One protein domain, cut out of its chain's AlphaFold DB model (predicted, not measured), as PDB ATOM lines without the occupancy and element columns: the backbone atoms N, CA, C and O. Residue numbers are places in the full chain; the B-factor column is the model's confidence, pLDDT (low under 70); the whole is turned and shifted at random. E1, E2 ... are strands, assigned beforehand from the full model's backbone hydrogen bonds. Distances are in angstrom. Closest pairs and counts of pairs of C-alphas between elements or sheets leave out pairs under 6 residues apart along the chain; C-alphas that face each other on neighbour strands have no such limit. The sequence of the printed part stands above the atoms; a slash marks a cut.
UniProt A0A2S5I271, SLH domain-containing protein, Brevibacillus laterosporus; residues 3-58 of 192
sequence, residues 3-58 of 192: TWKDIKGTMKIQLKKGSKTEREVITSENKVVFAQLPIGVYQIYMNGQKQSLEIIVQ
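What this domain is: This is residues 3 to 58 of the 192 residues of the protein "SLH domain-containing protein" of Brevibacillus laterosporus (UniProt A0A2S5I271). One strongly twisted sheet of four strands, made of two hairpins side by side, E1 with E2 and E3 with E4, has the long link of residues 28 to 39 passing over one of its faces, while the other face is bare. Residues 3 to 10 come before E1, and Lys 8 lies at one far end of the long axis with Gln 58, just after E4, at the other; the edge strand E4 bends by 70 degrees at residue 52. The printed part has 56 residues with no named helix and four named strands, E1, E2, E3 and E4 along the chain; the sheet's order is E2 - E1 - E3 - E4, all antiparallel, and the class is all strand. The whole is compact, with a radius of gyration of the C-alphas of 11.1 A, and elongated, spanning 31 by 20 by 16 A.

How they stand to each other: Go from Thr 3 to E1, residues 11 to 17, an inner strand. A tight link leads to E2, residues 20 to 27, an edge strand; the two form a hairpin, antiparallel at 161 degrees. Look at N 13 and O 25, 2.8 A apart, and at N 22 and O 15, also 2.8 A, both within hydrogen-bond range. E2 bends by 50 degrees at residue 23. After the long link comes E3, residues 40 to 46, on the other side of E1 from E2. E1 and E3 are antiparallel at 155 degrees; C-alphas 13 and 46, which face each other, are 4.7 A apart, and N 14 and O 45 are within hydrogen-bond range at 2.8 A. A tight link leads from E3 to E4, residues 49 to 57, the other edge strand. E3 and E4 form a hairpin, antiparallel at 153 degrees, with N 51 and O 44 within hydrogen-bond range at 2.8 A and N 42 and O 55 at 2.9 A. E4 bends by 70 degrees at residue 52. E2 is apart from E4, and also from E3.

Where its parts are: Find C-alpha 11 at (147.330, 221.605, 170.213); from there E1 runs 19.9 A to C-alpha 17 at (164.521, 221.494, 160.271). E2 then runs 20.6 A from Lys 20 to Thr 27. E3 measures 19.4 A from Gly 40 to Met 46. E4, the longest strand by residues with 9, runs 21.0 A from Gln 49 to C-alpha 57 at (169.836, 217.447, 169.052).

The domain as a whole: The two C-alphas farthest apart are those of Lys 8 and Gln 58, at 32.5 A. The printed part has no cut. The link from E2 to E3 is long, with 12 residues, and its C-alphas lie 8 to 15 A from the mean of all C-alphas. In the B-factor column the mean pLDDT of the printed part is 73.4; look for values under 70 at residues 3 to 8, 38 to 41 and 50 to 58. The mean of E4 is 60.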
ATOM      1  N   THR A   3     157.427 220.284 177.354       63.50
ATOM      2  CA  THR A   3     156.317 220.443 178.300       63.50
ATOM      3  C   THR A   3     155.800 221.871 178.252       63.50
ATOM      4  O   THR A   3     156.542 222.806 177.946       63.50
ATOM      5  N   TRP A   4     154.519 222.051 178.546       68.06
ATOM      6  CA  TRP A   4     153.897 223.368 178.639       68.06
ATOM      7  C   TRP A   4     152.847 223.381 179.746       68.06
ATOM      8  O   TRP A   4     152.470 222.341 180.286       68.06
ATOM      9  N   LYS A   5     152.417 224.579 180.138       59.84
ATOM     10  CA  LYS A   5     151.401 224.770 181.178       59.84
ATOM     11  C   LYS A   5     150.050 225.069 180.536       59.84
ATOM     12  O   LYS A   5     150.002 225.751 179.517       59.84
ATOM     13  N   ASP A   6     148.991 224.557 181.158       57.34
ATOM     14  CA  ASP A   6     147.598 224.968 180.946       57.34
ATOM     15  C   ASP A   6     147.115 224.956 179.487       57.34
ATOM     16  O   ASP A   6     146.826 225.990 178.884       57.34
ATOM     17  N   ILE A   7     146.968 223.762 178.915       62.53
ATOM     18  CA  ILE A   7     146.292 223.591 177.621       62.53
ATOM     19  C   ILE A   7     144.782 223.565 177.819       62.53
ATOM     20  O   ILE A   7     144.261 222.813 178.641       62.53
ATOM     21  N   LYS A   8     144.074 224.325 176.986       63.25
ATOM     22  CA  LYS A   8     142.640 224.149 176.758       63.25
ATOM     23  C   LYS A   8     142.452 223.565 175.359       63.25
ATOM     24  O   LYS A   8     142.744 224.241 174.378       63.25
ATOM     25  N   GLY A   9     141.969 222.328 175.278       77.88
ATOM     26  CA  GLY A   9     141.726 221.636 174.007       77.88
ATOM     27  C   GLY A   9     142.967 220.968 173.406       77.88
ATOM     28  O   GLY A   9     143.924 220.654 174.113       77.88
ATOM     29  N   THR A  10     142.923 220.705 172.099       80.75
ATOM     30  CA  THR A  10     144.015 220.074 171.348       80.75
ATOM     31  C   THR A  10     144.975 221.119 170.781       80.75
ATOM     32  O   THR A  10     144.581 222.206 170.363       80.75
ATOM     33  N   MET A  11     146.260 220.779 170.753       78.88
ATOM     34  CA  MET A  11     147.330 221.605 170.213       78.88
ATOM     35  C   MET A  11     148.094 220.837 169.141       78.88
ATOM     36  O   MET A  11     148.404 219.657 169.305       78.88
ATOM     37  N   LYS A  12     148.431 221.527 168.053       86.44
ATOM     38  CA  LYS A  12     149.277 221.007 166.981       86.44
ATOM     39  C   LYS A  12     150.720 221.443 167.207       86.44
ATOM     40  O   LYS A  12     151.012 222.633 167.161       86.44
ATOM     41  N   ILE A  13     151.625 220.494 167.407       84.62
ATOM     42  CA  ILE A  13     153.058 220.733 167.585       84.62
ATOM     43  C   ILE A  13     153.796 220.227 166.354       84.62
ATOM     44  O   ILE A  13     153.655 219.067 165.981       84.62
ATOM     45  N   GLN A  14     154.612 221.077 165.735       87.44
ATOM     46  CA  GLN A  14     155.462 220.705 164.607       87.44
ATOM     47  C   GLN A  14     156.925 220.982 164.947       87.44
ATOM     48  O   GLN A  14     157.258 222.046 165.462       87.44
ATOM     49  N   LEU A  15     157.804 220.044 164.614       85.88
ATOM     50  CA  LEU A  15     159.246 220.258 164.578       85.88
ATOM     51  C   LEU A  15     159.672 220.424 163.131       85.88
ATOM     52  O   LEU A  15     159.416 219.543 162.307       85.88
ATOM     53  N   LYS A  16     160.350 221.527 162.825       84.56
ATOM     54  CA  LYS A  16     160.904 221.790 161.498       84.56
ATOM     55  C   LYS A  16     162.421 221.868 161.536       84.56
ATOM     56  O   LYS A  16     162.975 222.462 162.454       84.56
ATOM     57  N   LYS A  17     163.086 221.313 160.527       80.19
ATOM     58  CA  LYS A  17     164.521 221.494 160.271       80.19
ATOM     59  C   LYS A  17     164.652 222.272 158.963       80.19
ATOM     60  O   LYS A  17     164.315 221.764 157.895       80.19
ATOM     61  N   GLY A  18     165.049 223.541 159.054       80.25
ATOM     62  CA  GLY A  18     164.891 224.483 157.940       80.25
ATOM     63  C   GLY A  18     163.412 224.657 157.563       80.25
ATOM     64  O   GLY A  18     162.562 224.795 158.440       80.25
ATOM     65  N   SER A  19     163.091 224.608 156.268       80.44
ATOM     66  CA  SER A  19     161.709 224.755 155.772       80.44
ATOM     67  C   SER A  19     160.856 223.483 155.897       80.44
ATOM     68  O   SER A  19     159.641 223.541 155.707       80.44
ATOM     69  N   LYS A  20     161.464 222.330 156.207       83.69
ATOM     70  CA  LYS A  20     160.793 221.025 156.212       83.69
ATOM     71  C   LYS A  20     160.266 220.674 157.600       83.69
ATOM     72  O   LYS A  20     161.007 220.740 158.578       83.69
ATOM     73  N   THR A  21     159.010 220.234 157.677       87.00
ATOM     74  CA  THR A  21     158.461 219.585 158.877       87.00
ATOM     75  C   THR A  21     159.027 218.174 159.001       87.00
ATOM     76  O   THR A  21     158.798 217.330 158.143       87.00
ATOM     77  N   GLU A  22     159.776 217.928 160.072       85.94
ATOM     78  CA  GLU A  22     160.378 216.628 160.382       85.94
ATOM     79  C   GLU A  22     159.461 215.768 161.254       85.94
ATOM     80  O   GLU A  22     159.416 214.547 161.094       85.94
ATOM     81  N   ARG A  23     158.711 216.385 162.174       86.38
ATOM     82  CA  ARG A  23     157.709 215.703 163.005       86.38
ATOM     83  C   ARG A  23     156.506 216.600 163.252       86.38
ATOM     84  O   ARG A  23     156.636 217.820 163.310       86.38
ATOM     85  N   GLU A  24     155.354 215.979 163.458       90.31
ATOM     86  CA  GLU A  24     154.100 216.643 163.797       90.31
ATOM     87  C   GLU A  24     153.314 215.771 164.778       90.31
ATOM     88  O   GLU A  24     153.233 214.559 164.596       90.31
ATOM     89  N   VAL A  25     152.767 216.383 165.826       86.56
ATOM     90  CA  VAL A  25     151.939 215.717 166.836       86.56
ATOM     91  C   VAL A  25     150.754 216.615 167.161       86.56
ATOM     92  O   VAL A  25     150.924 217.812 167.388       86.56
ATOM     93  N   ILE A  26     149.558 216.038 167.206       86.50
ATOM     94  CA  ILE A  26     148.364 216.688 167.747       86.50
ATOM     95  C   ILE A  26     148.104 216.058 169.110       86.50
ATOM     96  O   ILE A  26     148.022 214.838 169.210       86.50
ATOM     97  N   THR A  27     148.014 216.868 170.161       80.25
ATOM     98  CA  THR A  27     147.845 216.358 171.526       80.25
ATOM     99  C   THR A  27     146.988 217.281 172.384       80.25
ATOM    100  O   THR A  27     146.970 218.494 172.178       80.25
ATOM    101  N   SER A  28     146.283 216.707 173.355       79.88
ATOM    102  CA  SER A  28     145.646 217.411 174.475       79.88
ATOM    103  C   SER A  28     146.402 217.215 175.796       79.88
ATOM    104  O   SER A  28     145.958 217.696 176.835       79.88
ATOM    105  N   GLU A  29     147.519 216.485 175.783       76.88
ATOM    106  CA  GLU A  29     148.400 216.288 176.937       76.88
ATOM    107  C   GLU A  29     149.387 217.432 177.051       76.88
ATOM    108  O   GLU A  29     149.824 217.939 176.035       76.88
ATOM    109  N   ASN A  30     149.813 217.814 178.254       72.81
ATOM    110  CA  ASN A  30     150.697 218.969 178.482       72.81
ATOM    111  C   ASN A  30     152.183 218.685 178.184       72.81
ATOM    112  O   ASN A  30     153.081 219.420 178.614       72.81
ATOM    113  N   LYS A  31     152.436 217.584 177.476       75.25
ATOM    114  CA  LYS A  31     153.749 217.031 177.192       75.25
ATOM    115  C   LYS A  31     153.738 216.330 175.834       75.25
ATOM    116  O   LYS A  31     152.810 215.606 175.505       75.25
ATOM    117  N   VAL A  32     154.818 216.503 175.067       77.06
ATOM    118  CA  VAL A  32     155.152 215.658 173.910       77.06
ATOM    119  C   VAL A  32     156.599 215.207 174.020       77.06
ATOM    120  O   VAL A  32     157.512 215.976 174.344       77.06
ATOM    121  N   VAL A  33     156.822 213.935 173.709       75.88
ATOM    122  CA  VAL A  33     158.155 213.364 173.546       75.88
ATOM    123  C   VAL A  33     158.376 213.073 172.068       75.88
ATOM    124  O   VAL A  33     157.612 212.345 171.447       75.88
ATOM    125  N   PHE A  34     159.443 213.642 171.516       73.81
ATOM    126  CA  PHE A  34     159.945 213.288 170.196       73.81
ATOM    127  C   PHE A  34     161.170 212.394 170.390       73.81
ATOM    128  O   PHE A  34     162.169 212.846 170.948       73.81
ATOM    129  N   ALA A  35     161.065 211.131 169.982       71.50
ATOM    130  CA  ALA A  35     162.153 210.159 170.039       71.50
ATOM    131  C   ALA A  35     162.848 210.039 168.676       71.50
ATOM    132  O   ALA A  35     162.244 210.331 167.640       71.50
ATOM    133  N   GLN A  36     164.107 209.586 168.686       71.75
ATOM    134  CA  GLN A  36     164.874 209.255 167.476       71.75
ATOM    135  C   GLN A  36     164.952 210.417 166.468       71.75
ATOM    136  O   GLN A  36     164.807 210.239 165.258       71.75
ATOM    137  N   LEU A  37     165.130 211.640 166.971       72.12
ATOM    138  CA  LEU A  37     165.373 212.787 166.106       72.12
ATOM    139  C   LEU A  37     166.815 212.734 165.586       72.12
ATOM    140  O   LEU A  37     167.733 212.561 166.390       72.12
ATOM    141  N   PRO A  38     167.045 212.925 164.275       69.94
ATOM    142  CA  PRO A  38     168.390 213.108 163.750       69.94
ATOM    143  C   PRO A  38     169.105 214.287 164.421       69.94
ATOM    144  O   PRO A  38     168.465 215.264 164.814       69.94
ATOM    145  N   ILE A  39     170.435 214.248 164.461       63.03
ATOM    146  CA  ILE A  39     171.249 215.379 164.922       63.03
ATOM    147  C   ILE A  39     170.910 216.626 164.094       63.03
ATOM    148  O   ILE A  39     170.766 216.581 162.862       63.03
ATOM    149  N   GLY A  40     170.775 217.765 164.766       63.56
ATOM    150  CA  GLY A  40     170.591 219.046 164.098       63.56
ATOM    151  C   GLY A  40     169.776 220.052 164.888       63.56
ATOM    152  O   GLY A  40     169.355 219.801 166.015       63.56
ATOM    153  N   VAL A  41     169.571 221.202 164.246       63.34
ATOM    154  CA  VAL A  41     168.805 222.326 164.783       63.34
ATOM    155  C   VAL A  41     167.356 222.227 164.322       63.34
ATOM    156  O   VAL A  41     167.091 222.167 163.119       63.34
ATOM    157  N   TYR A  42     166.423 222.244 165.272       74.81
ATOM    158  CA  TYR A  42     164.988 222.202 165.006       74.81
ATOM    159  C   TYR A  42     164.279 223.436 165.548       74.81
ATOM    160  O   TYR A  42     164.585 223.921 166.632       74.81
ATOM    161  N   GLN A  43     163.274 223.888 164.810       77.38
ATOM    162  CA  GLN A  43     162.353 224.947 165.189       77.38
ATOM    163  C   GLN A  43     161.018 224.323 165.585       77.38
ATOM    164  O   GLN A  43     160.457 223.518 164.838       77.38
ATOM    165  N   ILE A  44     160.500 224.696 166.752       78.69
ATOM    166  CA  ILE A  44     159.185 224.246 167.213       78.69
ATOM    167  C   ILE A  44     158.121 225.218 166.714       78.69
ATOM    168  O   ILE A  44     158.291 226.430 166.799       78.69
ATOM    169  N   TYR A  45     156.996 224.694 166.249       79.38
ATOM    170  CA  TYR A  45     155.787 225.450 165.961       79.38
ATOM    171  C   TYR A  45     154.652 224.880 166.804       79.38
ATOM    172  O   TYR A  45     154.446 223.671 166.817       79.38
ATOM    173  N   MET A  46     153.908 225.742 167.492       78.69
ATOM    174  CA  MET A  46     152.686 225.380 168.212       78.69
ATOM    175  C   MET A  46     151.516 226.103 167.558       78.69
ATOM    176  O   MET A  46     151.564 227.319 167.387       78.69
ATOM    177  N   ASN A  47     150.499 225.356 167.129       81.50
ATOM    178  CA  ASN A  47     149.355 225.858 166.360       81.50
ATOM    179  C   ASN A  47     149.778 226.715 165.151       81.50
ATOM    180  O   ASN A  47     149.182 227.744 164.855       81.50
ATOM    181  N   GLY A  48     150.858 226.310 164.472       73.50
ATOM    182  CA  GLY A  48     151.416 227.027 163.321       73.50
ATOM    183  C   GLY A  48     152.271 228.249 163.671       73.50
ATOM    184  O   GLY A  48     152.936 228.785 162.788       73.50
ATOM    185  N   GLN A  49     152.337 228.659 164.941       70.38
ATOM    186  CA  GLN A  49     153.204 229.748 165.384       70.38
ATOM    187  C   GLN A  49     154.561 229.232 165.849       70.38
ATOM    188  O   GLN A  49     154.649 228.398 166.758       70.38
ATOM    189  N   LYS A  50     155.626 229.761 165.237       68.69
ATOM    190  CA  LYS A  50     157.005 229.450 165.618       68.69
ATOM    191  C   LYS A  50     157.231 229.849 167.074       68.69
ATOM    192  O   LYS A  50     157.049 231.003 167.446       68.69
ATOM    193  N   GLN A  51     157.666 228.893 167.872       66.31
ATOM    194  CA  GLN A  51     158.155 229.129 169.217       66.31
ATOM    195  C   GLN A  51     159.622 229.535 169.139       66.31
ATOM    196  O   GLN A  51     160.370 229.030 168.300       66.31
ATOM    197  N   SER A  52     160.040 230.453 170.009       52.38
ATOM    198  CA  SER A  52     161.413 230.978 170.053       52.38
ATOM    199  C   SER A  52     162.391 229.981 170.688       52.38
ATOM    200  O   SER A  52     163.142 230.318 171.596       52.38
ATOM    201  N   LEU A  53     162.344 228.729 170.240       53.06
ATOM    202  CA  LEU A  53     163.148 227.621 170.729       53.06
ATOM    203  C   LEU A  53     163.847 226.973 169.535       53.06
ATOM    204  O   LEU A  53     163.192 226.506 168.599       53.06
ATOM    205  N   GLU A  54     165.175 226.942 169.589       51.72
ATOM    206  CA  GLU A  54     166.007 226.124 168.714       51.72
ATOM    207  C   GLU A  54     166.477 224.909 169.513       51.72
ATOM    208  O   GLU A  54     167.202 225.044 170.497       51.72
ATOM    209  N   ILE A  55     166.023 223.714 169.132       60.88
ATOM    210  CA  ILE A  55     166.490 222.470 169.751       60.88
ATOM    211  C   ILE A  55     167.736 222.023 169.004       60.88
ATOM    212  O   ILE A  55     167.654 221.735 167.812       60.88
ATOM    213  N   ILE A  56     168.857 221.907 169.711       55.41
ATOM    214  CA  ILE A  56     170.067 221.268 169.194       55.41
ATOM    215  C   ILE A  56     170.048 219.816 169.672       55.41
ATOM    216  O   ILE A  56     170.276 219.539 170.846       55.41
ATOM    217  N   VAL A  57     169.735 218.885 168.771       60.34
ATOM    218  CA  VAL A  57     169.836 217.447 169.052       60.34
ATOM    219  C   VAL A  57     171.270 217.017 168.770       60.34
ATOM    220  O   VAL A  57     171.732 217.192 167.641       60.34
ATOM    221  N   GLN A  58     171.961 216.467 169.769       54.47
ATOM    222  CA  GLN A  58     173.297 215.877 169.641       54.47
ATOM    223  C   GLN A  58     173.258 214.395 170.025       54.47
ATOM    224  O   GLN A  58     172.361 213.954 170.741       54.47
TER     225      GLN A  58